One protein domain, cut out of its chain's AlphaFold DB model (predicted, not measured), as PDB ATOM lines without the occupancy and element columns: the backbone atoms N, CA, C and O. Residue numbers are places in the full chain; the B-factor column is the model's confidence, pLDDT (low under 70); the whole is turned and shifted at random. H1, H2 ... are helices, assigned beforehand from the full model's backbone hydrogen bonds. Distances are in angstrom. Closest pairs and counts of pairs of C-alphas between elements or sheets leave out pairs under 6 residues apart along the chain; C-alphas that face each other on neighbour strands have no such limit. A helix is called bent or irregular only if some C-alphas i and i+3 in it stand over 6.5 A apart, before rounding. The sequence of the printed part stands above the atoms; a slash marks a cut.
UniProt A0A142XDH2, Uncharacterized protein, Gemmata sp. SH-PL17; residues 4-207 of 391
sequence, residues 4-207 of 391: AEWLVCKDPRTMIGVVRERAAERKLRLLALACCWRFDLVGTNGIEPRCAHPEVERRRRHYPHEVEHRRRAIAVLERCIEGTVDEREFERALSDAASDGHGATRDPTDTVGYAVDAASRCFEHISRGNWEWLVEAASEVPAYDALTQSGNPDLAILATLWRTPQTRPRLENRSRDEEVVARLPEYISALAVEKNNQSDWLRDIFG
ATOM      1  N   ALA A   4     -44.949  28.592  17.514       86.31
ATOM      2  CA  ALA A   4     -44.063  28.710  18.669       86.31
ATOM      3  C   ALA A   4     -42.632  28.272  18.320       86.31
ATOM      4  O   ALA A   4     -41.672  28.929  18.719       86.31
ATOM      5  N   GLU A   5     -42.487  27.207  17.521       90.25
ATOM      6  CA  GLU A   5     -41.188  26.762  17.012       90.25
ATOM      7  C   GLU A   5     -40.543  27.808  16.091       90.25
ATOM      8  O   GLU A   5     -39.349  28.052  16.222       90.25
ATOM      9  N   TRP A   6     -41.298  28.475  15.208       88.12
ATOM     10  CA  TRP A   6     -40.781  29.545  14.337       88.12
ATOM     11  C   TRP A   6     -40.177  30.707  15.129       88.12
ATOM     12  O   TRP A   6     -39.075  31.175  14.820       88.12
ATOM     13  N   LEU A   7     -40.867  31.151  16.181       85.06
ATOM     14  CA  LEU A   7     -40.428  32.285  16.996       85.06
ATOM     15  C   LEU A   7     -39.132  32.000  17.766       85.06
ATOM     16  O   LEU A   7     -38.349  32.919  17.981       85.06
ATOM     17  N   VAL A   8     -38.866  30.741  18.128       87.44
ATOM     18  CA  VAL A   8     -37.663  30.358  18.892       87.44
ATOM     19  C   VAL A   8     -36.586  29.655  18.061       87.44
ATOM     20  O   VAL A   8     -35.494  29.413  18.574       87.44
ATOM     21  N   CYS A   9     -36.866  29.312  16.798       89.19
ATOM     22  CA  CYS A   9     -35.936  28.575  15.942       89.19
ATOM     23  C   CYS A   9     -34.643  29.366  15.698       89.19
ATOM     24  O   CYS A   9     -34.663  30.540  15.343       89.19
ATOM     25  N   LYS A  10     -33.498  28.713  15.863       90.69
ATOM     26  CA  LYS A  10     -32.168  29.308  15.655       90.69
ATOM     27  C   LYS A  10     -31.425  28.684  14.480       90.69
ATOM     28  O   LYS A  10     -30.219  28.855  14.333       90.69
ATOM     29  N   ASP A  11     -32.144  27.892  13.690       91.69
ATOM     30  CA  ASP A  11     -31.600  27.210  12.532       91.69
ATOM     31  C   ASP A  11     -32.214  27.790  11.248       91.69
ATOM     32  O   ASP A  11     -33.348  27.446  10.892       91.69
ATOM     33  N   PRO A  12     -31.489  28.671  10.533       91.62
ATOM     34  CA  PRO A  12     -32.014  29.337   9.347       91.62
ATOM     35  C   PRO A  12     -32.351  28.344   8.229       91.62
ATOM     36  O   PRO A  12     -33.280  28.591   7.460       91.62
ATOM     37  N   ARG A  13     -31.668  27.191   8.169       92.06
ATOM     38  CA  ARG A  13     -31.930  26.132   7.186       92.06
ATOM     39  C   ARG A  13     -33.321  25.519   7.361       92.06
ATOM     40  O   ARG A  13     -34.074  25.395   6.395       92.06
ATOM     41  N   THR A  14     -33.699  25.194   8.594       91.62
ATOM     42  CA  THR A  14     -35.054  24.715   8.898       91.62
ATOM     43  C   THR A  14     -36.106  25.790   8.604       91.62
ATOM     44  O   THR A  14     -37.155  25.496   8.028       91.62
ATOM     45  N   MET A  15     -35.824  27.050   8.952       91.12
ATOM     46  CA  MET A  15     -36.750  28.168   8.731       91.12
ATOM     47  C   MET A  15     -37.001  28.441   7.240       91.12
ATOM     48  O   MET A  15     -38.158  28.561   6.832       91.12
ATOM     49  N   ILE A  16     -35.955  28.486   6.405       90.81
ATOM     50  CA  ILE A  16     -36.110  28.716   4.961       90.81
ATOM     51  C   ILE A  16     -36.890  27.580   4.288       90.81
ATOM     52  O   ILE A  16     -37.720  27.845   3.418       90.81
ATOM     53  N   GLY A  17     -36.722  26.335   4.751       89.00
ATOM     54  CA  GLY A  17     -37.508  25.187   4.291       89.00
ATOM     55  C   GLY A  17     -39.022  25.370   4.461       89.00
ATOM     56  O   GLY A  17     -39.791  24.897   3.628       89.00
ATOM     57  N   VAL A  18     -39.460  26.111   5.485       87.75
ATOM     58  CA  VAL A  18     -40.885  26.376   5.754       87.75
ATOM     59  C   VAL A  18     -41.455  27.477   4.861       87.75
ATOM     60  O   VAL A  18     -42.611  27.389   4.446       87.75
ATOM     61  N   VAL A  19     -40.672  28.516   4.561       85.88
ATOM     62  CA  VAL A  19     -41.173  29.693   3.829       85.88
ATOM     63  C   VAL A  19     -40.926  29.632   2.323       85.88
ATOM     64  O   VAL A  19     -41.685  30.252   1.582       85.88
ATOM     65  N   ARG A  20     -39.929  28.873   1.843       81.50
ATOM     66  CA  ARG A  20     -39.493  28.899   0.432       81.50
ATOM     67  C   ARG A  20     -40.605  28.600  -0.578       81.50
ATOM     68  O   ARG A  20     -40.661  29.247  -1.613       81.50
ATOM     69  N   GLU A  21     -41.509  27.667  -0.274       78.25
ATOM     70  CA  GLU A  21     -42.570  27.245  -1.208       78.25
ATOM     71  C   GLU A  21     -43.696  28.277  -1.342       78.25
ATOM     72  O   GLU A  21     -44.459  28.253  -2.303       78.25
ATOM     73  N   ARG A  22     -43.814  29.185  -0.368       74.31
ATOM     74  CA  ARG A  22     -44.867  30.211  -0.295       74.31
ATOM     75  C   ARG A  22     -44.316  31.624  -0.469       74.31
ATOM     76  O   ARG A  22     -45.074  32.593  -0.483       74.31
ATOM     77  N   ALA A  23     -42.998  31.752  -0.547       78.69
ATOM     78  CA  ALA A  23     -42.310  33.019  -0.640       78.69
ATOM     79  C   ALA A  23     -42.458  33.623  -2.038       78.69
ATOM     80  O   ALA A  23     -42.260  32.956  -3.049       78.69
ATOM     81  N   ALA A  24     -42.726  34.927  -2.089       79.81
ATOM     82  CA  ALA A  24     -42.537  35.686  -3.314       79.81
ATOM     83  C   ALA A  24     -41.048  35.694  -3.694       79.81
ATOM     84  O   ALA A  24     -40.187  35.879  -2.831       79.81
ATOM     85  N   GLU A  25     -40.757  35.583  -4.987       80.19
ATOM     86  CA  GLU A  25     -39.393  35.578  -5.530       80.19
ATOM     87  C   GLU A  25     -38.559  36.776  -5.050       80.19
ATOM     88  O   GLU A  25     -37.407  36.630  -4.646       80.19
ATOM     89  N   ARG A  26     -39.182  37.956  -4.955       80.31
ATOM     90  CA  ARG A  26     -38.553  39.163  -4.402       80.31
ATOM     91  C   ARG A  26     -38.020  38.963  -2.975       80.31
ATOM     92  O   ARG A  26     -36.926  39.426  -2.678       80.31
ATOM     93  N   LYS A  27     -38.752  38.268  -2.094       82.38
ATOM     94  CA  LYS A  27     -38.305  38.000  -0.711       82.38
ATOM     95  C   LYS A  27     -37.115  37.038  -0.669       82.38
ATOM     96  O   LYS A  27     -36.219  37.211   0.150       82.38
ATOM     97  N   LEU A  28     -37.070  36.065  -1.578       84.56
ATOM     98  CA  LEU A  28     -35.923  35.163  -1.715       84.56
ATOM     99  C   LEU A  28     -34.681  35.911  -2.222       84.56
ATOM    100  O   LEU A  28     -33.594  35.729  -1.680       84.56
ATOM    101  N   ARG A  29     -34.848  36.833  -3.179       83.94
ATOM    102  CA  ARG A  29     -33.763  37.711  -3.652       83.94
ATOM    103  C   ARG A  29     -33.249  38.651  -2.552       83.94
ATOM    104  O   ARG A  29     -32.048  38.876  -2.464       83.94
ATOM    105  N   LEU A  30     -34.123  39.143  -1.670       81.75
ATOM    106  CA  LEU A  30     -33.724  39.924  -0.489       81.75
ATOM    107  C   LEU A  30     -32.872  39.115   0.492       81.75
ATOM    108  O   LEU A  30     -31.856  39.610   0.976       81.75
ATOM    109  N   LEU A  31     -33.261  37.867   0.760       85.31
ATOM    110  CA  LEU A  31     -32.462  36.958   1.580       85.31
ATOM    111  C   LEU A  31     -31.100  36.686   0.936       85.31
ATOM    112  O   LEU A  31     -30.081  36.707   1.624       85.31
ATOM    113  N   ALA A  32     -31.075  36.467  -0.381       84.88
ATOM    114  CA  ALA A  32     -29.835  36.314  -1.129       84.88
ATOM    115  C   ALA A  32     -28.939  37.538  -1.002       84.88
ATOM    116  O   ALA A  32     -27.758  37.386  -0.715       84.88
ATOM    117  N   LEU A  33     -29.497  38.742  -1.125       82.75
ATOM    118  CA  LEU A  33     -28.738  39.973  -0.948       82.75
ATOM    119  C   LEU A  33     -28.145  40.062   0.464       82.75
ATOM    120  O   LEU A  33     -26.963  40.361   0.605       82.75
ATOM    121  N   ALA A  34     -28.931  39.729   1.491       81.44
ATOM    122  CA  ALA A  34     -28.463  39.720   2.874       81.44
ATOM    123  C   ALA A  34     -27.310  38.735   3.109       81.44
ATOM    124  O   ALA A  34     -26.315  39.073   3.751       81.44
ATOM    125  N   CYS A  35     -27.415  37.539   2.530       82.25
ATOM    126  CA  CYS A  35     -26.351  36.542   2.542       82.25
ATOM    127  C   CYS A  35     -25.105  37.052   1.800       82.25
ATOM    128  O   CYS A  35     -23.998  36.961   2.325       82.25
ATOM    129  N   CYS A  36     -25.279  37.655   0.620       77.94
ATOM    130  CA  CYS A  36     -24.185  38.183  -0.191       77.94
ATOM    131  C   CYS A  36     -23.413  39.321   0.503       77.94
ATOM    132  O   CYS A  36     -22.203  39.460   0.336       77.94
ATOM    133  N   TRP A  37     -24.094  40.119   1.322       75.00
ATOM    134  CA  TRP A  37     -23.480  41.208   2.081       75.00
ATOM    135  C   TRP A  37     -22.536  40.726   3.193       75.00
ATOM    136  O   TRP A  37     -21.607  41.450   3.558       75.00
ATOM    137  N   ARG A  38     -22.682  39.487   3.687       71.69
ATOM    138  CA  ARG A  38     -21.732  38.906   4.658       71.69
ATOM    139  C   ARG A  38     -20.331  38.732   4.092       71.69
ATOM    140  O   ARG A  38     -19.360  38.830   4.837       71.69
ATOM    141  N   PHE A  39     -20.216  38.543   2.784       64.62
ATOM    142  CA  PHE A  39     -18.921  38.442   2.120       64.62
ATOM    143  C   PHE A  39     -18.239  39.800   1.994       64.62
ATOM    144  O   PHE A  39     -17.019  39.883   2.097       64.62
ATOM    145  N   ASP A  40     -19.009  40.878   1.829       58.62
ATOM    146  CA  ASP A  40     -18.450  42.224   1.701       58.62
ATOM    147  C   ASP A  40     -17.929  42.780   3.041       58.62
ATOM    148  O   ASP A  40     -17.000  43.590   3.057       58.62
ATOM    149  N   LEU A  41     -18.478  42.284   4.161       53.59
ATOM    150  CA  LEU A  41     -18.005  42.536   5.531       53.59
ATOM    151  C   LEU A  41     -16.584  42.009   5.780       53.59
ATOM    152  O   LEU A  41     -15.810  42.655   6.481       53.59
ATOM    153  N   VAL A  42     -16.241  40.860   5.196       51.59
ATOM    154  CA  VAL A  42     -14.906  40.245   5.320       51.59
ATOM    155  C   VAL A  42     -13.977  40.696   4.186       51.59
ATOM    156  O   VAL A  42     -12.759  40.753   4.345       51.59
ATOM    157  N   GLY A  43     -14.557  41.037   3.032       46.91
ATOM    158  CA  GLY A  43     -13.833  41.291   1.797       46.91
ATOM    159  C   GLY A  43     -13.447  42.744   1.535       46.91
ATOM    160  O   GLY A  43     -12.323  42.964   1.076       46.91
ATOM    161  N   THR A  44     -14.335  43.741   1.707       43.81
ATOM    162  CA  THR A  44     -14.158  44.909   0.821       43.81
ATOM    163  C   THR A  44     -14.833  46.266   1.068       43.81
ATOM    164  O   THR A  44     -14.379  47.213   0.413       43.81
ATOM    165  N   ASN A  45     -15.834  46.471   1.926       35.44
ATOM    166  CA  ASN A  45     -16.542  47.770   1.928       35.44
ATOM    167  C   ASN A  45     -16.242  48.691   3.114       35.44
ATOM    168  O   ASN A  45     -16.700  48.437   4.217       35.44
ATOM    169  N   GLY A  46     -15.555  49.808   2.824       35.09
ATOM    170  CA  GLY A  46     -16.079  51.194   2.848       35.09
ATOM    171  C   GLY A  46     -16.709  51.788   4.117       35.09
ATOM    172  O   GLY A  46     -16.869  53.002   4.185       35.09
ATOM    173  N   ILE A  47     -17.045  50.982   5.113       31.22
ATOM    174  CA  ILE A  47     -17.159  51.378   6.510       31.22
ATOM    175  C   ILE A  47     -15.764  51.118   7.073       31.22
ATOM    176  O   ILE A  47     -15.193  50.064   6.798       31.22
ATOM    177  N   GLU A  48     -15.187  52.096   7.773       29.75
ATOM    178  CA  GLU A  48     -13.852  51.983   8.367       29.75
ATOM    179  C   GLU A  48     -13.612  50.571   8.925       29.75
ATOM    180  O   GLU A  48     -14.415  50.091   9.735       29.75
ATOM    181  N   PRO A  49     -12.545  49.883   8.480       33.94
ATOM    182  CA  PRO A  49     -12.250  48.549   8.955       33.94
ATOM    183  C   PRO A  49     -12.173  48.587  10.479       33.94
ATOM    184  O   PRO A  49     -11.327  49.289  11.034       33.94
ATOM    185  N   ARG A  50     -12.972  47.771  11.182       37.19
ATOM    186  CA  ARG A  50     -12.654  47.477  12.590       37.19
ATOM    187  C   ARG A  50     -11.253  46.864  12.720       37.19
ATOM    188  O   ARG A  50     -10.681  46.912  13.805       37.19
ATOM    189  N   CYS A  51     -10.663  46.384  11.618       33.19
ATOM    190  CA  CYS A  51      -9.249  46.045  11.515       33.19
ATOM    191  C   CYS A  51      -8.666  46.461  10.150       33.19
ATOM    192  O   CYS A  51      -8.853  45.773   9.147       33.19
ATOM    193  N   ALA A  52      -7.918  47.566  10.100       37.62
ATOM    194  CA  ALA A  52      -7.062  47.918   8.965       37.62
ATOM    195  C   ALA A  52      -5.822  47.003   8.965       37.62
ATOM    196  O   ALA A  52      -4.722  47.431   9.309       37.62
ATOM    197  N   HIS A  53      -6.005  45.708   8.683       39.50
ATOM    198  CA  HIS A  53      -4.903  44.750   8.724       39.50
ATOM    199  C   HIS A  53      -4.121  44.771   7.393       39.50
ATOM    200  O   HIS A  53      -4.699  44.459   6.346       39.50
ATOM    201  N   PRO A  54      -2.805  45.078   7.392       45.19
ATOM    202  CA  PRO A  54      -1.991  45.210   6.175       45.19
ATOM    203  C   PRO A  54      -1.992  43.978   5.256       45.19
ATOM    204  O   PRO A  54      -1.724  44.087   4.058       45.19
ATOM    205  N   GLU A  55      -2.287  42.789   5.790       48.19
ATOM    206  CA  GLU A  55      -2.357  41.558   4.995       48.19
ATOM    207  C   GLU A  55      -3.603  41.467   4.107       48.19
ATOM    208  O   GLU A  55      -3.492  40.959   2.990       48.19
ATOM    209  N   VAL A  56      -4.749  42.013   4.535       47.25
ATOM    210  CA  VAL A  56      -5.987  42.044   3.729       47.25
ATOM    211  C   VAL A  56      -5.762  42.901   2.482       47.25
ATOM    212  O   VAL A  56      -6.055  42.499   1.357       47.25
ATOM    213  N   GLU A  57      -5.118  44.053   2.656       50.62
ATOM    214  CA  GLU A  57      -4.822  44.998   1.578       50.62
ATOM    215  C   GLU A  57      -3.691  44.515   0.648       50.62
ATOM    216  O   GLU A  57      -3.681  44.786  -0.558       50.62
ATOM    217  N   ARG A  58      -2.740  43.735   1.182       54.66
ATOM    218  CA  ARG A  58      -1.706  43.052   0.392       54.66
ATOM    219  C   ARG A  58      -2.296  41.922  -0.457       54.66
ATOM    220  O   ARG A  58      -1.906  41.792  -1.616       54.66
ATOM    221  N   ARG A  59      -3.240  41.140   0.082       54.25
ATOM    222  CA  ARG A  59      -3.891  40.018  -0.620       54.25
ATOM    223  C   ARG A  59      -5.013  40.450  -1.567       54.25
ATOM    224  O   ARG A  59      -5.210  39.785  -2.576       54.25
ATOM    225  N   ARG A  60      -5.647  41.614  -1.371       52.78
ATOM    226  CA  ARG A  60      -6.570  42.226  -2.356       52.78
ATOM    227  C   ARG A  60      -5.922  42.438  -3.732       52.78
ATOM    228  O   ARG A  60      -6.593  42.367  -4.755       52.78
ATOM    229  N   ARG A  61      -4.598  42.634  -3.773       58.06
ATOM    230  CA  ARG A  61      -3.817  42.698  -5.024       58.06
ATOM    231  C   ARG A  61      -3.685  41.347  -5.732       58.06
ATOM    232  O   ARG A  61      -3.284  41.327  -6.890       58.06
ATOM    233  N   HIS A  62      -3.980  40.242  -5.049       63.47
ATOM    234  CA  HIS A  62      -3.868  38.885  -5.578       63.47
ATOM    235  C   HIS A  62      -5.129  38.440  -6.340       63.47
ATOM    236  O   HIS A  62      -4.999  37.678  -7.291       63.47
ATOM    237  N   TYR A  63      -6.314  38.978  -6.000       62.66
ATOM    238  CA  TYR A  63      -7.611  38.593  -6.593       62.66
ATOM    239  C   TYR A  63      -8.454  39.778  -7.124       62.66
ATOM    240  O   TYR A  63      -9.640  39.887  -6.809       62.66
ATOM    241  N   PRO A  64      -7.887  40.712  -7.913       67.19
ATOM    242  CA  PRO A  64      -8.587  41.945  -8.281       67.19
ATOM    243  C   PRO A  64      -9.841  41.706  -9.137       67.19
ATOM    244  O   PRO A  64     -10.843  42.395  -8.961       67.19
ATOM    245  N   HIS A  65      -9.809  40.724 -10.044       72.31
ATOM    246  CA  HIS A  65     -10.928  40.440 -10.948       72.31
ATOM    247  C   HIS A  65     -12.095  39.747 -10.240       72.31
ATOM    248  O   HIS A  65     -13.246  40.109 -10.475       72.31
ATOM    249  N   GLU A  66     -11.798  38.829  -9.322       73.81
ATOM    250  CA  GLU A  66     -12.821  38.062  -8.609       73.81
ATOM    251  C   GLU A  66     -13.632  38.939  -7.649       73.81
ATOM    252  O   GLU A  66     -14.847  38.817  -7.517       73.81
ATOM    253  N   VAL A  67     -12.962  39.878  -6.978       69.75
ATOM    254  CA  VAL A  67     -13.626  40.863  -6.116       69.75
ATOM    255  C   VAL A  67     -14.560  41.765  -6.933       69.75
ATOM    256  O   VAL A  67     -15.665  42.081  -6.494       69.75
ATOM    257  N   GLU A  68     -14.145  42.155  -8.139       75.94
ATOM    258  CA  GLU A  68     -14.936  43.017  -9.017       75.94
ATOM    259  C   GLU A  68     -16.155  42.300  -9.620       75.94
ATOM    260  O   GLU A  68     -17.238  42.882  -9.678       75.94
ATOM    261  N   HIS A  69     -16.036  41.038 -10.054       78.62
ATOM    262  CA  HIS A  69     -17.202  40.257 -10.498       78.62
ATOM    263  C   HIS A  69     -18.245  40.114  -9.387       78.62
ATOM    264  O   HIS A  69     -19.428  40.326  -9.640       78.62
ATOM    265  N   ARG A  70     -17.827  39.851  -8.143       75.50
ATOM    266  CA  ARG A  70     -18.751  39.711  -7.004       75.50
ATOM    267  C   ARG A  70     -19.479  41.008  -6.672       75.50
ATOM    268  O   ARG A  70     -20.691  40.995  -6.482       75.50
ATOM    269  N   ARG A  71     -18.776  42.143  -6.661       75.81
ATOM    270  CA  ARG A  71     -19.407  43.460  -6.466       75.81
ATOM    271  C   ARG A  71     -20.417  43.775  -7.555       75.81
ATOM    272  O   ARG A  71     -21.515  44.239  -7.259       75.81
ATOM    273  N   ARG A  72     -20.069  43.468  -8.808       80.94
ATOM    274  CA  ARG A  72     -21.005  43.583  -9.927       80.94
ATOM    275  C   ARG A  72     -22.217  42.676  -9.730       80.94
ATOM    276  O   ARG A  72     -23.329  43.158  -9.901       80.94
ATOM    277  N   ALA A  73     -22.038  41.429  -9.299       82.12
ATOM    278  CA  ALA A  73     -23.144  40.518  -9.009       82.12
ATOM    279  C   ALA A  73     -24.068  41.038  -7.893       82.12
ATOM    280  O   ALA A  73     -25.287  40.985  -8.049       82.12
ATOM    281  N   ILE A  74     -23.520  41.606  -6.813       79.00
ATOM    282  CA  ILE A  74     -24.309  42.228  -5.734       79.00
ATOM    283  C   ILE A  74     -25.093  43.436  -6.261       79.00
ATOM    284  O   ILE A  74     -26.305  43.500  -6.072       79.00
ATOM    285  N   ALA A  75     -24.441  44.351  -6.980       79.25
ATOM    286  CA  ALA A  75     -25.102  45.528  -7.547       79.25
ATOM    287  C   ALA A  75     -26.199  45.151  -8.560       79.25
ATOM    288  O   ALA A  75     -27.255  45.782  -8.630       79.25
ATOM    289  N   VAL A  76     -25.970  44.101  -9.350       81.88
ATOM    290  CA  VAL A  76     -26.962  43.562 -10.284       81.88
ATOM    291  C   VAL A  76     -28.124  42.909  -9.530       81.88
ATOM    292  O   VAL A  76     -29.271  43.129  -9.909       81.88
ATOM    293  N   LEU A  77     -27.868  42.177  -8.440       79.56
ATOM    294  CA  LEU A  77     -28.908  41.611  -7.572       79.56
ATOM    295  C   LEU A  77     -29.774  42.707  -6.926       79.56
ATOM    296  O   LEU A  77     -30.997  42.580  -6.913       79.56
ATOM    297  N   GLU A  78     -29.176  43.803  -6.451       78.25
ATOM    298  CA  GLU A  78     -29.903  44.968  -5.918       78.25
ATOM    299  C   GLU A  78     -30.841  45.569  -6.968       78.25
ATOM    300  O   GLU A  78     -32.052  45.667  -6.755       78.25
ATOM    301  N   ARG A  79     -30.300  45.876  -8.149       78.56
ATOM    302  CA  ARG A  79     -31.075  46.403  -9.280       78.56
ATOM    303  C   ARG A  79     -32.166  45.433  -9.749       78.56
ATOM    304  O   ARG A  79     -33.247  45.856 -10.161       78.56
ATOM    305  N   CYS A  80     -31.909  44.129  -9.671       79.12
ATOM    306  CA  CYS A  80     -32.873  43.082  -9.995       79.12
ATOM    307  C   CYS A  80     -34.052  43.070  -9.005       79.12
ATOM    308  O   CYS A  80     -35.203  42.934  -9.419       79.12
ATOM    309  N   ILE A  81     -33.800  43.286  -7.708       76.25
ATOM    310  CA  ILE A  81     -34.858  43.439  -6.692       76.25
ATOM    311  C   ILE A  81     -35.703  44.693  -6.956       76.25
ATOM    312  O   ILE A  81     -36.925  44.670  -6.779       76.25
ATOM    313  N   GLU A  82     -35.074  45.768  -7.429       73.50
ATOM    314  CA  GLU A  82     -35.747  47.007  -7.840       73.50
ATOM    315  C   GLU A  82     -36.522  46.865  -9.162       73.50
ATOM    316  O   GLU A  82     -37.326  47.732  -9.504       73.50
ATOM    317  N   GLY A  83     -36.335  45.760  -9.892       73.81
ATOM    318  CA  GLY A  83     -36.982  45.501 -11.179       73.81
ATOM    319  C   GLY A  83     -36.393  46.307 -12.340       73.81
ATOM    320  O   GLY A  83     -37.066  46.503 -13.350       73.81
ATOM    321  N   THR A  84     -35.155  46.796 -12.206       73.44
ATOM    322  CA  THR A  84     -34.484  47.655 -13.203       73.44
ATOM    323  C   THR A  84     -33.539  46.893 -14.138       73.44
ATOM    324  O   THR A  84     -32.912  47.495 -15.011       73.44
ATOM    325  N   VAL A  85     -33.425  45.574 -13.966       76.25
ATOM    326  CA  VAL A  85     -32.510  44.688 -14.701       76.25
ATOM    327  C   VAL A  85     -33.264  43.489 -15.266       76.25
ATOM    328  O   VAL A  85     -34.198  42.995 -14.636       76.25
ATOM    329  N   ASP A  86     -32.849  43.021 -16.448       80.69
ATOM    330  CA  ASP A  86     -33.367  41.785 -17.035       80.69
ATOM    331  C   ASP A  86     -32.750  40.524 -16.397       80.69
ATOM    332  O   ASP A  86     -31.613  40.522 -15.923       80.69
ATOM    333  N   GLU A  87     -33.492  39.415 -16.427       82.06
ATOM    334  CA  GLU A  87     -33.088  38.150 -15.798       82.06
ATOM    335  C   GLU A  87     -31.785  37.554 -16.375       82.06
ATOM    336  O   GLU A  87     -31.036  36.877 -15.683       82.06
ATOM    337  N   ARG A  88     -31.451  37.826 -17.641       84.69
ATOM    338  CA  ARG A  88     -30.222  37.342 -18.295       84.69
ATOM    339  C   ARG A  88     -28.985  38.135 -17.887       84.69
ATOM    340  O   ARG A  88     -27.883  37.591 -17.919       84.69
ATOM    341  N   GLU A  89     -29.104  39.433 -17.618       87.25
ATOM    342  CA  GLU A  89     -28.018  40.218 -17.013       87.25
ATOM    343  C   GLU A  89     -27.751  39.728 -15.587       87.25
ATOM    344  O   GLU A  89     -26.590  39.534 -15.229       87.25
ATOM    345  N   PHE A  90     -28.812  39.428 -14.834       84.44
ATOM    346  CA  PHE A  90     -28.717  38.830 -13.504       84.44
ATOM    347  C   PHE A  90     -27.992  37.476 -13.510       84.44
ATOM    348  O   PHE A  90     -26.958  37.335 -12.857       84.44
ATOM    349  N   GLU A  91     -28.453  36.519 -14.317       85.75
ATOM    350  CA  GLU A  91     -27.847  35.182 -14.401       85.75
ATOM    351  C   GLU A  91     -26.385  35.209 -14.866       85.75
ATOM    352  O   GLU A  91     -25.545  34.471 -14.353       85.75
ATOM    353  N   ARG A  92     -26.035  36.099 -15.807       87.44
ATOM    354  CA  ARG A  92     -24.637  36.259 -16.242       87.44
ATOM    355  C   ARG A  92     -23.746  36.770 -15.118       87.44
ATOM    356  O   ARG A  92     -22.684  36.203 -14.897       87.44
ATOM    357  N   ALA A  93     -24.187  37.795 -14.390       86.25
ATOM    358  CA  ALA A  93     -23.407  38.349 -13.288       86.25
ATOM    359  C   ALA A  93     -23.189  37.318 -12.165       86.25
ATOM    360  O   ALA A  93     -22.088  37.228 -11.622       86.25
ATOM    361  N   LEU A  94     -24.208  36.505 -11.855       84.38
ATOM    362  CA  LEU A  94     -24.078  35.389 -10.915       84.38
ATOM    363  C   LEU A  94     -23.115  34.315 -11.422       84.38
ATOM    364  O   LEU A  94     -22.279  33.837 -10.658       84.38
ATOM    365  N   SER A  95     -23.218  33.944 -12.700       85.94
ATOM    366  CA  SER A  95     -22.355  32.936 -13.319       85.94
ATOM    367  C   SER A  95     -20.887  33.360 -13.310       85.94
ATOM    368  O   SER A  95     -20.027  32.555 -12.952       85.94
ATOM    369  N   ASP A  96     -20.595  34.615 -13.659       84.62
ATOM    370  CA  ASP A  96     -19.234  35.160 -13.639       84.62
ATOM    371  C   ASP A  96     -18.659  35.092 -12.212       84.62
ATOM    372  O   ASP A  96     -17.597  34.505 -11.997       84.62
ATOM    373  N   ALA A  97     -19.411  35.568 -11.210       81.31
ATOM    374  CA  ALA A  97     -18.992  35.540  -9.805       81.31
ATOM    375  C   ALA A  97     -18.852  34.117  -9.216       81.31
ATOM    376  O   ALA A  97     -18.009  33.875  -8.344       81.31
ATOM    377  N   ALA A  98     -19.663  33.162  -9.678       79.25
ATOM    378  CA  ALA A  98     -19.555  31.757  -9.290       79.25
ATOM    379  C   ALA A  98     -18.303  31.095  -9.895       79.25
ATOM    380  O   ALA A  98     -17.646  30.295  -9.228       79.25
ATOM    381  N   SER A  99     -17.940  31.460 -11.129       77.38
ATOM    382  CA  SER A  99     -16.813  30.860 -11.854       77.38
ATOM    383  C   SER A  99     -15.433  31.197 -11.274       77.38
ATOM    384  O   SER A  99     -14.492  30.415 -11.424       77.38
ATOM    385  N   ASP A 100     -15.326  32.309 -10.547       70.19
ATOM    386  CA  ASP A 100     -14.069  32.799  -9.974       70.19
ATOM    387  C   ASP A 100     -13.547  31.954  -8.789       70.19
ATOM    388  O   ASP A 100     -12.359  31.981  -8.479       70.19
ATOM    389  N   GLY A 101     -14.402  31.170  -8.118       59.66
ATOM    390  CA  GLY A 101     -14.062  30.507  -6.846       59.66
ATOM    391  C   GLY A 101     -13.263  29.203  -6.955       59.66
ATOM    392  O   GLY A 101     -12.662  28.763  -5.978       59.66
ATOM    393  N   HIS A 102     -13.202  28.564  -8.127       55.94
ATOM    394  CA  HIS A 102     -12.670  27.196  -8.254       55.94
ATOM    395  C   HIS A 102     -11.136  27.069  -8.109       55.94
ATOM    396  O   HIS A 102     -10.605  25.955  -8.125       55.94
ATOM    397  N   GLY A 103     -10.415  28.185  -7.951       50.34
ATOM    398  CA  GLY A 103      -8.954  28.229  -7.818       50.34
ATOM    399  C   GLY A 103      -8.423  28.760  -6.482       50.34
ATOM    400  O   GLY A 103      -7.215  28.657  -6.238       50.34
ATOM    401  N   ALA A 104      -9.280  29.308  -5.610       54.66
ATOM    402  CA  ALA A 104      -8.843  29.854  -4.330       54.66
ATOM    403  C   ALA A 104      -8.276  28.725  -3.461       54.66
ATOM    404  O   ALA A 104      -8.906  27.698  -3.192       54.66
ATOM    405  N   THR A 105      -7.021  28.873  -3.050       52.31
ATOM    406  CA  THR A 105      -6.424  27.918  -2.124       52.31
ATOM    407  C   THR A 105      -7.102  28.133  -0.777       52.31
ATOM    408  O   THR A 105      -6.868  29.170  -0.171       52.31
ATOM    409  N   ARG A 106      -7.921  27.173  -0.317       58.94
ATOM    410  CA  ARG A 106      -8.528  27.138   1.032       58.94
ATOM    411  C   ARG A 106      -7.480  26.978   2.144       58.94
ATOM    412  O   ARG A 106      -7.627  26.117   3.000       58.94
ATOM    413  N   ASP A 107      -6.382  27.732   2.101       64.00
ATOM    414  CA  ASP A 107      -5.512  27.862   3.266       64.00
ATOM    415  C   ASP A 107      -6.421  28.280   4.432       64.00
ATOM    416  O   ASP A 107      -7.070  29.320   4.333       64.00
ATOM    417  N   PRO A 108      -6.530  27.473   5.500       61.28
ATOM    418  CA  PRO A 108      -7.465  27.748   6.584       61.28
ATOM    419  C   PRO A 108      -7.117  29.034   7.354       61.28
ATOM    420  O   PRO A 108      -7.915  29.493   8.164       61.28
ATOM    421  N   THR A 109      -5.959  29.649   7.078       64.31
ATOM    422  CA  THR A 109      -5.589  30.991   7.561       64.31
ATOM    423  C   THR A 109      -5.795  32.117   6.553       64.31
ATOM    424  O   THR A 109      -5.565  33.278   6.882       64.31
ATOM    425  N   ASP A 110      -6.223  31.812   5.329       70.06
ATOM    426  CA  ASP A 110      -6.572  32.812   4.328       70.06
ATOM    427  C   ASP A 110      -8.065  33.133   4.395       70.06
ATOM    428  O   ASP A 110      -8.865  32.651   3.593       70.06
ATOM    429  N   THR A 111      -8.439  33.976   5.359       68.25
ATOM    430  CA  THR A 111      -9.822  34.442   5.545       68.25
ATOM    431  C   THR A 111     -10.393  35.056   4.266       68.25
ATOM    432  O   THR A 111     -11.565  34.861   3.954       68.25
ATOM    433  N   VAL A 112      -9.556  35.754   3.490       67.19
ATOM    434  CA  VAL A 112      -9.961  36.369   2.222       67.19
ATOM    435  C   VAL A 112     -10.235  35.289   1.181       67.19
ATOM    436  O   VAL A 112     -11.314  35.280   0.601       67.19
ATOM    437  N   GLY A 113      -9.306  34.350   0.975       69.56
ATOM    438  CA  GLY A 113      -9.494  33.222   0.056       69.56
ATOM    439  C   GLY A 113     -10.703  32.350   0.412       69.56
ATOM    440  O   GLY A 113     -11.427  31.897  -0.474       69.56
ATOM    441  N   TYR A 114     -10.973  32.172   1.705       73.12
ATOM    442  CA  TYR A 114     -12.159  31.469   2.183       73.12
ATOM    443  C   TYR A 114     -13.450  32.251   1.909       73.12
ATOM    444  O   TYR A 114     -14.407  31.693   1.379       73.12
ATOM    445  N   ALA A 115     -13.479  33.553   2.208       71.38
ATOM    446  CA  ALA A 115     -14.636  34.405   1.927       71.38
ATOM    447  C   ALA A 115     -14.960  34.463   0.427       71.38
ATOM    448  O   ALA A 115     -16.125  34.447   0.037       71.38
ATOM    449  N   VAL A 116     -13.924  34.484  -0.409       71.69
ATOM    450  CA  VAL A 116     -13.976  34.409  -1.875       71.69
ATOM    451  C   VAL A 116     -14.644  33.105  -2.343       71.69
ATOM    452  O   VAL A 116     -15.589  33.157  -3.132       71.69
ATOM    453  N   ASP A 117     -14.204  31.953  -1.831       75.81
ATOM    454  CA  ASP A 117     -14.774  30.637  -2.157       75.81
ATOM    455  C   ASP A 117     -16.226  30.495  -1.673       75.81
ATOM    456  O   ASP A 117     -17.114  30.105  -2.435       75.81
ATOM    457  N   ALA A 118     -16.500  30.878  -0.427       77.38
ATOM    458  CA  ALA A 118     -17.837  30.818   0.148       77.38
ATOM    459  C   ALA A 118     -18.824  31.756  -0.574       77.38
ATOM    460  O   ALA A 118     -19.965  31.368  -0.824       77.38
ATOM    461  N   ALA A 119     -18.380  32.944  -1.003       76.94
ATOM    462  CA  ALA A 119     -19.188  33.838  -1.830       76.94
ATOM    463  C   ALA A 119     -19.542  33.189  -3.173       76.94
ATOM    464  O   ALA A 119     -20.700  33.222  -3.589       76.94
ATOM    465  N   SER A 120     -18.568  32.562  -3.839       80.06
ATOM    466  CA  SER A 120     -18.805  31.850  -5.100       80.06
ATOM    467  C   SER A 120     -19.807  30.702  -4.925       80.06
ATOM    468  O   SER A 120     -20.714  30.573  -5.750       80.06
ATOM    469  N   ARG A 121     -19.743  29.952  -3.813       81.19
ATOM    470  CA  ARG A 121     -20.772  28.957  -3.451       81.19
ATOM    471  C   ARG A 121     -22.145  29.598  -3.255       81.19
ATOM    472  O   ARG A 121     -23.139  29.060  -3.732       81.19
ATOM    473  N   CYS A 122     -22.232  30.748  -2.590       85.62
ATOM    474  CA  CYS A 122     -23.505  31.453  -2.447       85.62
ATOM    475  C   CYS A 122     -24.101  31.854  -3.795       85.62
ATOM    476  O   CYS A 122     -25.274  31.572  -4.026       85.62
ATOM    477  N   PHE A 123     -23.317  32.431  -4.707       85.44
ATOM    478  CA  PHE A 123     -23.801  32.780  -6.046       85.44
ATOM    479  C   PHE A 123     -24.223  31.545  -6.860       85.44
ATOM    480  O   PHE A 123     -25.269  31.572  -7.509       85.44
ATOM    481  N   GLU A 124     -23.487  30.434  -6.756       85.38
ATOM    482  CA  GLU A 124     -23.861  29.138  -7.344       85.38
ATOM    483  C   GLU A 124     -25.182  28.595  -6.770       85.38
ATOM    484  O   GLU A 124     -26.005  28.026  -7.491       85.38
ATOM    485  N   HIS A 125     -25.417  28.759  -5.468       87.06
ATOM    486  CA  HIS A 125     -26.660  28.324  -4.835       87.06
ATOM    487  C   HIS A 125     -27.839  29.245  -5.150       87.06
ATOM    488  O   HIS A 125     -28.958  28.745  -5.260       87.06
ATOM    489  N   ILE A 126     -27.604  30.545  -5.353       86.31
ATOM    490  CA  ILE A 126     -28.631  31.488  -5.809       86.31
ATOM    491  C   ILE A 126     -29.100  31.111  -7.218       86.31
ATOM    492  O   ILE A 126     -30.299  30.923  -7.407       86.31
ATOM    493  N   SER A 127     -28.183  30.913  -8.174       81.31
ATOM    494  CA  SER A 127     -28.546  30.556  -9.561       81.31
ATOM    495  C   SER A 127     -29.244  29.197  -9.670       81.31
ATOM    496  O   SER A 127     -30.061  28.965 -10.557       81.31
ATOM    497  N   ARG A 128     -28.974  28.280  -8.732       84.19
ATOM    498  CA  ARG A 128     -29.646  26.971  -8.654       84.19
ATOM    499  C   ARG A 128     -30.930  26.964  -7.822       84.19
ATOM    500  O   ARG A 128     -31.574  25.922  -7.745       84.19
ATOM    501  N   GLY A 129     -31.287  28.069  -7.164       83.88
ATOM    502  CA  GLY A 129     -32.439  28.126  -6.255       83.88
ATOM    503  C   GLY A 129     -32.292  27.260  -4.993       83.88
ATOM    504  O   GLY A 129     -33.284  26.853  -4.390       83.88
ATOM    505  N   ASN A 130     -31.059  26.961  -4.576       88.62
ATOM    506  CA  ASN A 130     -30.751  26.126  -3.414       88.62
ATOM    507  C   ASN A 130     -30.671  26.967  -2.127       88.62
ATOM    508  O   ASN A 130     -29.611  27.115  -1.520       88.62
ATOM    509  N   TRP A 131     -31.810  27.503  -1.685       88.31
ATOM    510  CA  TRP A 131     -31.898  28.460  -0.569       88.31
ATOM    511  C   TRP A 131     -31.415  27.922   0.789       88.31
ATOM    512  O   TRP A 131     -30.887  28.677   1.597       88.31
ATOM    513  N   GLU A 132     -31.565  26.620   1.042       87.88
ATOM    514  CA  GLU A 132     -31.056  25.971   2.263       87.88
ATOM    515  C   GLU A 132     -29.531  25.996   2.344       87.88
ATOM    516  O   GLU A 132     -28.962  26.240   3.403       87.88
ATOM    517  N   TRP A 133     -28.874  25.769   1.209       86.94
ATOM    518  CA  TRP A 133     -27.418  25.770   1.114       86.94
ATOM    519  C   TRP A 133     -26.850  27.185   1.084       86.94
ATOM    520  O   TRP A 133     -25.749  27.415   1.570       86.94
ATOM    521  N   LEU A 134     -27.616  28.139   0.553       89.88
ATOM    522  CA  LEU A 134     -27.266  29.554   0.564       89.88
ATOM    523  C   LEU A 134     -27.060  30.081   1.990       89.88
ATOM    524  O   LEU A 134     -26.023  30.684   2.258       89.88
ATOM    525  N   VAL A 135     -28.018  29.848   2.895       88.75
ATOM    526  CA  VAL A 135     -27.917  30.319   4.292       88.75
ATOM    527  C   VAL A 135     -26.770  29.630   5.035       88.75
ATOM    528  O   VAL A 135     -26.041  30.265   5.795       88.75
ATOM    529  N   GLU A 136     -26.538  28.349   4.743       86.75
ATOM    530  CA  GLU A 136     -25.425  27.584   5.306       86.75
ATOM    531  C   GLU A 136     -24.073  28.162   4.864       86.75
ATOM    532  O   GLU A 136     -23.285  28.576   5.715       86.75
ATOM    533  N   ALA A 137     -23.849  28.326   3.558       83.94
ATOM    534  CA  ALA A 137     -22.619  28.911   3.020       83.94
ATOM    535  C   ALA A 137     -22.381  30.356   3.507       83.94
ATOM    536  O   ALA A 137     -21.252  30.730   3.820       83.94
ATOM    537  N   ALA A 138     -23.440  31.157   3.654       85.00
ATOM    538  CA  ALA A 138     -23.338  32.518   4.182       85.00
ATOM    539  C   ALA A 138     -22.959  32.567   5.671       85.00
ATOM    540  O   ALA A 138     -22.380  33.554   6.127       85.00
ATOM    541  N   SER A 139     -23.271  31.513   6.433       84.94
ATOM    542  CA  SER A 139     -22.939  31.433   7.860       84.94
ATOM    543  C   SER A 139     -21.475  31.068   8.127       84.94
ATOM    544  O   SER A 139     -20.928  31.426   9.170       84.94
ATOM    545  N   GLU A 140     -20.820  30.401   7.172       81.44
ATOM    546  CA  GLU A 140     -19.440  29.931   7.314       81.44
ATOM    547  C   GLU A 140     -18.429  31.092   7.369       81.44
ATOM    548  O   GLU A 140     -17.441  31.018   8.098       81.44
ATOM    549  N   VAL A 141     -18.672  32.188   6.643       77.44
ATOM    550  CA  VAL A 141     -17.689  33.275   6.492       77.44
ATOM    551  C   VAL A 141     -17.419  34.056   7.775       77.44
ATOM    552  O   VAL A 141     -16.250  34.143   8.159       77.44
ATOM    553  N   PRO A 142     -18.434  34.566   8.497       76.31
ATOM    554  CA  PRO A 142     -18.203  35.194   9.797       76.31
ATOM    555  C   PRO A 142     -17.585  34.231  10.821       76.31
ATOM    556  O   PRO A 142     -16.816  34.654  11.683       76.31
ATOM    557  N   ALA A 143     -17.893  32.932  10.723       81.69
ATOM    558  CA  ALA A 143     -17.341  31.918  11.614       81.69
ATOM    559  C   ALA A 143     -15.840  31.686  11.381       81.69
ATOM    560  O   ALA A 143     -15.070  31.618  12.341       81.69
ATOM    561  N   TYR A 144     -15.411  31.627  10.118       77.44
ATOM    562  CA  TYR A 144     -13.993  31.555   9.764       77.44
ATOM    563  C   TYR A 144     -13.238  32.836  10.120       77.44
ATOM    564  O   TYR A 144     -12.140  32.751  10.667       77.44
ATOM    565  N   ASP A 145     -13.818  34.012   9.876       76.62
ATOM    566  CA  ASP A 145     -13.202  35.287  10.260       76.62
ATOM    567  C   ASP A 145     -12.933  35.348  11.772       76.62
ATOM    568  O   ASP A 145     -11.788  35.527  12.197       76.62
ATOM    569  N   ALA A 146     -13.941  35.043  12.593       76.69
ATOM    570  CA  ALA A 146     -13.790  34.976  14.046       76.69
ATOM    571  C   ALA A 146     -12.733  33.950  14.492       76.69
ATOM    572  O   ALA A 146     -11.924  34.230  15.381       76.69
ATOM    573  N   LEU A 147     -12.699  32.772  13.860       77.81
ATOM    574  CA  LEU A 147     -11.692  31.753  14.145       77.81
ATOM    575  C   LEU A 147     -10.277  32.259  13.833       77.81
ATOM    576  O   LEU A 147      -9.378  32.094  14.658       77.81
ATOM    577  N   THR A 148     -10.070  32.909  12.688       72.75
ATOM    578  CA  THR A 148      -8.752  33.458  12.331       72.75
ATOM    579  C   THR A 148      -8.301  34.564  13.284       72.75
ATOM    580  O   THR A 148      -7.131  34.602  13.663       72.75
ATOM    581  N   GLN A 149      -9.228  35.396  13.761       76.19
ATOM    582  CA  GLN A 149      -8.947  36.447  14.745       76.19
ATOM    583  C   GLN A 149      -8.644  35.901  16.148       76.19
ATOM    584  O   GLN A 149      -7.928  36.544  16.913       76.19
ATOM    585  N   SER A 150      -9.151  34.711  16.492       77.69
ATOM    586  CA  SER A 150      -8.921  34.098  17.806       77.69
ATOM    587  C   SER A 150      -7.467  33.677  18.055       77.69
ATOM    588  O   SER A 150      -7.057  33.536  19.205       77.69
ATOM    589  N   GLY A 151      -6.684  33.459  16.990       75.38
ATOM    590  CA  GLY A 151      -5.313  32.958  17.101       75.38
ATOM    591  C   GLY A 151      -5.213  31.507  17.593       75.38
ATOM    592  O   GLY A 151      -4.194  31.140  18.179       75.38
ATOM    593  N   ASN A 152      -6.252  30.689  17.382       80.81
ATOM    594  CA  ASN A 152      -6.295  29.296  17.829       80.81
ATOM    595  C   ASN A 152      -5.054  28.496  17.334       80.81
ATOM    596  O   ASN A 152      -4.744  28.506  16.136       80.81
ATOM    597  N   PRO A 153      -4.329  27.791  18.227       79.31
ATOM    598  CA  PRO A 153      -3.092  27.093  17.875       79.31
ATOM    599  C   PRO A 153      -3.302  25.918  16.908       79.31
ATOM    600  O   PRO A 153      -2.424  25.659  16.084       79.31
ATOM    601  N   ASP A 154      -4.453  25.245  16.944       80.06
ATOM    602  CA  ASP A 154      -4.765  24.142  16.026       80.06
ATOM    603  C   ASP A 154      -4.926  24.656  14.590       80.06
ATOM    604  O   ASP A 154      -4.466  24.026  13.634       80.06
ATOM    605  N   LEU A 155      -5.481  25.865  14.437       79.06
ATOM    606  CA  LEU A 155      -5.540  26.551  13.151       79.06
ATOM    607  C   LEU A 155      -4.139  26.908  12.641       79.06
ATOM    608  O   LEU A 155      -3.854  26.738  11.457       79.06
ATOM    609  N   ALA A 156      -3.241  27.355  13.526       74.25
ATOM    610  CA  ALA A 156      -1.855  27.647  13.166       74.25
ATOM    611  C   ALA A 156      -1.098  26.383  12.716       74.25
ATOM    612  O   ALA A 156      -0.333  26.432  11.749       74.25
ATOM    613  N   ILE A 157      -1.349  25.236  13.356       77.00
ATOM    614  CA  ILE A 157      -0.798  23.941  12.935       77.00
ATOM    615  C   ILE A 157      -1.302  23.583  11.532       77.00
ATOM    616  O   ILE A 157      -0.486  23.304  10.648       77.00
ATOM    617  N   LEU A 158      -2.612  23.673  11.278       74.94
ATOM    618  CA  LEU A 158      -3.174  23.456   9.938       74.94
ATOM    619  C   LEU A 158      -2.546  24.406   8.905       74.94
ATOM    620  O   LEU A 158      -2.102  23.961   7.847       74.94
ATOM    621  N   ALA A 159      -2.382  25.685   9.239       73.75
ATOM    622  CA  ALA A 159      -1.719  26.667   8.380       73.75
ATOM    623  C   ALA A 159      -0.303  26.237   7.969       73.75
ATOM    624  O   ALA A 159       0.093  26.371   6.810       73.75
ATOM    625  N   THR A 160       0.486  25.718   8.917       72.69
ATOM    626  CA  THR A 160       1.858  25.267   8.633       72.69
ATOM    627  C   THR A 160       1.891  24.058   7.702       72.69
ATOM    628  O   THR A 160       2.715  24.015   6.784       72.69
ATOM    629  N   LEU A 161       0.957  23.116   7.871       71.88
ATOM    630  CA  LEU A 161       0.812  21.952   6.993       71.88
ATOM    631  C   LEU A 161       0.426  22.357   5.565       71.88
ATOM    632  O   LEU A 161       0.875  21.732   4.604       71.88
ATOM    633  N   TRP A 162      -0.356  23.424   5.405       70.44
ATOM    634  CA  TRP A 162      -0.801  23.901   4.095       70.44
ATOM    635  C   TRP A 162       0.248  24.741   3.351       70.44
ATOM    636  O   TRP A 162       0.250  24.749   2.118       70.44
ATOM    637  N   ARG A 163       1.186  25.392   4.061       68.00
ATOM    638  CA  ARG A 163       2.282  26.179   3.451       68.00
ATOM    639  C   ARG A 163       3.346  25.336   2.753       68.00
ATOM    640  O   ARG A 163       4.043  25.857   1.884       68.00
ATOM    641  N   THR A 164       3.494  24.064   3.117       65.38
ATOM    642  CA  THR A 164       4.556  23.215   2.560       65.38
ATOM    643  C   THR A 164       4.002  22.408   1.377       65.38
ATOM    644  O   THR A 164       3.101  21.591   1.574       65.38
ATOM    645  N   PRO A 165       4.517  22.579   0.142       62.84
ATOM    646  CA  PRO A 165       3.972  21.914  -1.049       62.84
ATOM    647  C   PRO A 165       3.900  20.384  -0.940       62.84
ATOM    648  O   PRO A 165       3.021  19.765  -1.532       62.84
ATOM    649  N   GLN A 166       4.809  19.781  -0.172       62.47
ATOM    650  CA  GLN A 166       4.900  18.340   0.060       62.47
ATOM    651  C   GLN A 166       3.880  17.820   1.085       62.47
ATOM    652  O   GLN A 166       3.528  16.645   1.030       62.47
ATOM    653  N   THR A 167       3.408  18.665   2.008       59.75
ATOM    654  CA  THR A 167       2.401  18.298   3.022       59.75
ATOM    655  C   THR A 167       1.015  18.845   2.703       59.75
ATOM    656  O   THR A 167       0.063  18.501   3.400       59.75
ATOM    657  N   ARG A 168       0.882  19.659   1.644       63.62
ATOM    658  CA  ARG A 168      -0.406  20.187   1.196       63.62
ATOM    659  C   ARG A 168      -1.367  19.024   0.904       63.62
ATOM    660  O   ARG A 168      -1.062  18.176   0.058       63.62
ATOM    661  N   PRO A 169      -2.531  18.975   1.564       59.59
ATOM    662  CA  PRO A 169      -3.463  17.870   1.404       59.59
ATOM    663  C   PRO A 169      -4.019  17.775  -0.028       59.59
ATOM    664  O   PRO A 169      -4.354  18.783  -0.664       59.59
ATOM    665  N   ARG A 170      -4.158  16.537  -0.534       62.03
ATOM    666  CA  ARG A 170      -5.012  16.234  -1.701       62.03
ATOM    667  C   ARG A 170      -6.464  16.616  -1.382       62.03
ATOM    668  O   ARG A 170      -6.809  16.739  -0.212       62.03
ATOM    669  N   LEU A 171      -7.312  16.770  -2.404       54.81
ATOM    670  CA  LEU A 171      -8.727  17.162  -2.251       54.81
ATOM    671  C   LEU A 171      -9.456  16.378  -1.137       54.81
ATOM    672  O   LEU A 171     -10.130  16.991  -0.322       54.81
ATOM    673  N   GLU A 172      -9.230  15.066  -1.034       51.75
ATOM    674  CA  GLU A 172      -9.825  14.176  -0.016       51.75
ATOM    675  C   GLU A 172      -9.427  14.509   1.435       51.75
ATOM    676  O   GLU A 172     -10.226  14.343   2.352       51.75
ATOM    677  N   ASN A 173      -8.214  15.024   1.664       57.66
ATOM    678  CA  ASN A 173      -7.770  15.440   2.998       57.66
ATOM    679  C   ASN A 173      -8.297  16.839   3.372       57.66
ATOM    680  O   ASN A 173      -8.316  17.173   4.551       57.66
ATOM    681  N   ARG A 174      -8.770  17.644   2.405       65.56
ATOM    682  CA  ARG A 174      -9.347  18.974   2.685       65.56
ATOM    683  C   ARG A 174     -10.653  18.871   3.460       65.56
ATOM    684  O   ARG A 174     -10.832  19.599   4.424       65.56
ATOM    685  N   SER A 175     -11.516  17.923   3.094       67.75
ATOM    686  CA  SER A 175     -12.772  17.680   3.813       67.75
ATOM    687  C   SER A 175     -12.528  17.278   5.272       67.75
ATOM    688  O   SER A 175     -13.301  17.642   6.151       67.75
ATOM    689  N   ARG A 176     -11.425  16.567   5.546       71.12
ATOM    690  CA  ARG A 176     -11.011  16.220   6.911       71.12
ATOM    691  C   ARG A 176     -10.538  17.442   7.700       71.12
ATOM    692  O   ARG A 176     -10.887  17.571   8.867       71.12
ATOM    693  N   ASP A 177      -9.756  18.326   7.086       74.62
ATOM    694  CA  ASP A 177      -9.285  19.553   7.741       74.62
ATOM    695  C   ASP A 177     -10.443  20.533   8.003       74.62
ATOM    696  O   ASP A 177     -10.508  21.146   9.067       74.62
ATOM    697  N   GLU A 178     -11.408  20.622   7.083       75.62
ATOM    698  CA  GLU A 178     -12.670  21.350   7.282       75.62
ATOM    699  C   GLU A 178     -13.478  20.771   8.450       75.62
ATOM    700  O   GLU A 178     -14.008  21.522   9.264       75.62
ATOM    701  N   GLU A 179     -13.512  19.445   8.600       79.81
ATOM    702  CA  GLU A 179     -14.157  18.793   9.742       79.81
ATOM    703  C   GLU A 179     -13.449  19.100  11.072       79.81
ATOM    704  O   GLU A 179     -14.106  19.241  12.105       79.81
ATOM    705  N   VAL A 180     -12.118  19.235  11.067       82.00
ATOM    706  CA  VAL A 180     -11.363  19.687  12.247       82.00
ATOM    707  C   VAL A 180     -11.743  21.122  12.595       82.00
ATOM    708  O   VAL A 180     -12.089  21.387  13.745       82.00
ATOM    709  N   VAL A 181     -11.746  22.027  11.612       82.25
ATOM    710  CA  VAL A 181     -12.136  23.430  11.813       82.25
ATOM    711  C   VAL A 181     -13.569  23.542  12.339       82.25
ATOM    712  O   VAL A 181     -13.811  24.259  13.308       82.25
ATOM    713  N   ALA A 182     -14.499  22.763  11.781       84.25
ATOM    714  CA  ALA A 182     -15.901  22.743  12.192       84.25
ATOM    715  C   ALA A 182     -16.119  22.303  13.654       84.25
ATOM    716  O   ALA A 182     -17.189  22.535  14.216       84.25
ATOM    717  N   ARG A 183     -15.116  21.670  14.279       88.38
ATOM    718  CA  ARG A 183     -15.146  21.232  15.683       88.38
ATOM    719  C   ARG A 183     -14.481  22.219  16.643       88.38
ATOM    720  O   ARG A 183     -14.567  22.010  17.853       88.38
ATOM    721  N   LEU A 184     -13.822  23.265  16.141       87.69
ATOM    722  CA  LEU A 184     -13.162  24.251  16.991       87.69
ATOM    723  C   LEU A 184     -14.202  25.118  17.722       87.69
ATOM    724  O   LEU A 184     -15.185  25.549  17.113       87.69
ATOM    725  N   PRO A 185     -14.011  25.388  19.025       87.94
ATOM    726  CA  PRO A 185     -15.022  26.057  19.837       87.94
ATOM    727  C   PRO A 185     -15.299  27.493  19.375       87.94
ATOM    728  O   PRO A 185     -16.454  27.921  19.391       87.94
ATOM    729  N   GLU A 186     -14.282  28.223  18.912       85.31
ATOM    730  CA  GLU A 186     -14.444  29.587  18.396       85.31
ATOM    731  C   GLU A 186     -15.278  29.601  17.114       85.31
ATOM    732  O   GLU A 186     -16.179  30.429  16.971       85.31
ATOM    733  N   TYR A 187     -15.036  28.630  16.228       85.00
ATOM    734  CA  TYR A 187     -15.814  28.447  15.008       85.00
ATOM    735  C   TYR A 187     -17.277  28.123  15.326       85.00
ATOM    736  O   TYR A 187     -18.181  28.794  14.834       85.00
ATOM    737  N   ILE A 188     -17.524  27.142  16.202       89.44
ATOM    738  CA  ILE A 188     -18.878  26.735  16.608       89.44
ATOM    739  C   ILE A 188     -19.641  27.914  17.220       89.44
ATOM    740  O   ILE A 188     -20.806  28.143  16.885       89.44
ATOM    741  N   SER A 189     -18.994  28.673  18.109       86.19
ATOM    742  CA  SER A 189     -19.613  29.824  18.767       86.19
ATOM    743  C   SER A 189     -19.978  30.914  17.760       86.19
ATOM    744  O   SER A 189     -21.102  31.417  17.778       86.19
ATOM    745  N   ALA A 190     -19.056  31.270  16.863       83.25
ATOM    746  CA  ALA A 190     -19.296  32.296  15.853       83.25
ATOM    747  C   ALA A 190     -20.362  31.865  14.833       83.25
ATOM    748  O   ALA A 190     -21.249  32.651  14.500       83.25
ATOM    749  N   LEU A 191     -20.353  30.593  14.424       86.81
ATOM    750  CA  LEU A 191     -21.376  30.012  13.559       86.81
ATOM    751  C   LEU A 191     -22.763  30.063  14.212       86.81
ATOM    752  O   LEU A 191     -23.742  30.417  13.560       86.81
ATOM    753  N   ALA A 192     -22.865  29.741  15.504       85.88
ATOM    754  CA  ALA A 192     -24.128  29.803  16.235       85.88
ATOM    755  C   ALA A 192     -24.663  31.240  16.350       85.88
ATOM    756  O   ALA A 192     -25.867  31.460  16.210       85.88
ATOM    757  N   VAL A 193     -23.781  32.219  16.580       82.00
ATOM    758  CA  VAL A 193     -24.147  33.644  16.565       82.00
ATOM    759  C   VAL A 193     -24.667  34.046  15.189       82.00
ATOM    760  O   VAL A 193     -25.724  34.668  15.099       82.00
ATOM    761  N   GLU A 194     -23.983  33.650  14.117       83.50
ATOM    762  CA  GLU A 194     -24.406  34.026  12.774       83.50
ATOM    763  C   GLU A 194     -25.720  33.362  12.358       83.50
ATOM    764  O   GLU A 194     -26.594  34.028  11.806       83.50
ATOM    765  N   LYS A 195     -25.928  32.087  12.701       87.31
ATOM    766  CA  LYS A 195     -27.212  31.413  12.474       87.31
ATOM    767  C   LYS A 195     -28.369  32.118  13.182       87.31
ATOM    768  O   LYS A 195     -29.428  32.267  12.581       87.31
ATOM    769  N   ASN A 196     -28.157  32.627  14.400       83.25
ATOM    770  CA  ASN A 196     -29.163  33.444  15.085       83.25
ATOM    771  C   ASN A 196     -29.476  34.729  14.308       83.25
ATOM    772  O   ASN A 196     -30.647  35.025  14.086       83.25
ATOM    773  N   ASN A 197     -28.449  35.448  13.843       80.19
ATOM    774  CA  ASN A 197     -28.639  36.670  13.055       80.19
ATOM    775  C   ASN A 197     -29.430  36.390  11.767       80.19
ATOM    776  O   ASN A 197     -30.345  37.133  11.424       80.19
ATOM    777  N   GLN A 198     -29.112  35.301  11.065       83.88
ATOM    778  CA  GLN A 198     -29.837  34.902   9.856       83.88
ATOM    779  C   GLN A 198     -31.281  34.484  10.147       83.88
ATOM    780  O   GLN A 198     -32.178  34.804   9.369       83.88
ATOM    781  N   SER A 199     -31.531  33.792  11.261       86.44
ATOM    782  CA  SER A 199     -32.889  33.487  11.720       86.44
ATOM    783  C   SER A 199     -33.700  34.759  11.971       86.44
ATOM    784  O   SER A 199     -34.874  34.806  11.604       86.44
ATOM    785  N   ASP A 200     -33.086  35.802  12.528       79.94
ATOM    786  CA  ASP A 200     -33.741  37.098  12.715       79.94
ATOM    787  C   ASP A 200     -34.048  37.765  11.369       79.94
ATOM    788  O   ASP A 200     -35.188  38.150  11.128       79.94
ATOM    789  N   TRP A 201     -33.109  37.759  10.417       81.19
ATOM    790  CA  TRP A 201     -33.377  38.251   9.059       81.19
ATOM    791  C   TRP A 201     -34.517  37.509   8.367       81.19
ATOM    792  O   TRP A 201     -35.307  38.116   7.649       81.19
ATOM    793  N   LEU A 202     -34.619  36.193   8.564       83.81
ATOM    794  CA  LEU A 202     -35.721  35.407   8.022       83.81
ATOM    795  C   LEU A 202     -37.062  35.854   8.616       83.81
ATOM    796  O   LEU A 202     -38.038  35.971   7.876       83.81
ATOM    797  N   ARG A 203     -37.122  36.159   9.916       80.88
ATOM    798  CA  ARG A 203     -38.331  36.733  10.531       80.88
ATOM    799  C   ARG A 203     -38.631  38.119   9.990       80.88
ATOM    800  O   ARG A 203     -39.784  38.395   9.684       80.88
ATOM    801  N   ASP A 204     -37.613  38.942   9.794       74.44
ATOM    802  CA  ASP A 204     -37.791  40.317   9.333       74.44
ATOM    803  C   ASP A 204     -38.212  40.389   7.853       74.44
ATOM    804  O   ASP A 204     -39.059  41.198   7.474       74.44
ATOM    805  N   ILE A 205     -37.673  39.514   6.997       78.56
ATOM    806  CA  ILE A 205     -37.979  39.473   5.555       78.56
ATOM    807  C   ILE A 205     -39.315  38.766   5.288       78.56
ATOM    808  O   ILE A 205     -40.126  39.211   4.463       78.56
ATOM    809  N   PHE A 206     -39.544  37.623   5.937       78.38
ATOM    810  CA  PHE A 206     -40.705  36.781   5.646       78.38
ATOM    811  C   PHE A 206     -41.895  37.076   6.557       78.38
ATOM    812  O   PHE A 206     -43.027  36.872   6.109       78.38
ATOM    813  N   GLY A 207     -41.667  37.646   7.741       77.50
ATOM    814  CA  GLY A 207     -42.669  37.804   8.789       77.50
ATOM    815  C   GLY A 207     -42.949  36.483   9.504       77.50
ATOM    816  O   GLY A 207     -42.194  35.513   9.396       77.50
TER     817      GLY A 207
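What this domain is: This is residues 4 to 207 of the 391 residues of an uncharacterized protein of Gemmata sp. SH-PL17 (UniProt A0A142XDH2). Six long helices, H3, H5, H6, H7, H8 and H11, form an up-and-down bundle, each running against the one before it, with H3, H7 and H8 in the middle, H5 and H6 on one side and H11 on the other. H9 and H10 lie side by side at one end, H9 about perpendicular to H8 and H10 to H11; H2 packs on H8 and H11 toward the other end, with little H1 beyond it, and short H4 lies near H7. The printed part has 204 residues with eleven named helices, H1 to H11 in chain order, and no named strand: all helix. It is compact, with a radius of gyration of the C-alphas of 17.3 A and spans of 50 by 41 by 36 A.

How they stand to each other: Start at H1, residues 4 to 8, close but not clearly touching H2, residues 12 to 19; their closest C-alphas, Trp 6 and Met 15, are 7.0 A apart. Go on to H3, residues 25 to 43, which is only just apart from H4, residues 54 to 60, at 8.1 A. H5, residues 64 to 81, touches H3 at a shallow tilt of 28 degrees, opposite ways; the closest C-alphas are Arg 26 and Ile 81, 6.1 A. Next, H6, residues 87 to 103, makes a hairpin with H5, closest at C-alphas Ala 73 and Ala 93, 4.8 A. H7, residues 111 to 127, touches H6 at C-alphas Ala 98 and Ser 120, 4.3 A. H8, residues 131 to 150, makes a hairpin with H7 at a shallow tilt of 6 degrees; C-alphas Cys 122 and Leu 134 are closest, 5.2 A. H9, residues 153 to 163, is close but not clearly touching H10, residues 171 to 181, with closest C-alphas Leu 155 and Val 181 at 7.4 A. Last, H11, residues 185 to 206, touches H8 at a steep tilt of 40 degrees, opposite ways, closest at C-alphas Ala 143 and Ala 190, 4.7 A. Every O i to N i+4 pair is within hydrogen-bond range in H1, H2, H4, H5, H7, H9 and H11, against 11 of 15 in H3, 10 of 13 in H6, 13 of 16 in H8 and 5 of 7 in H10.

Where its parts are: Find C-alpha 4, where H1 begins, at (-44.063, 28.710, 18.669). H3 measures 27.2 A from first to last C-alpha, H5 26.4 A, H7 24.4 A and H8 30.0 A. H6, 27.3 A, is irregular: C-alphas 100 and 103 are 7.2 A apart. H11, 31.2 A, ends at C-alpha 206, (-40.705, 36.781, 5.646).

The domain as a whole: Look for the two C-alphas farthest apart, Ala 4 and Gln 166, at 53.4 A. The printed part has no cut and no long link. Its mean pLDDT is 74.5, and values under 70 stand at residues 39 to 64, 67, 101 to 109, 111 to 113 and 163 to 175.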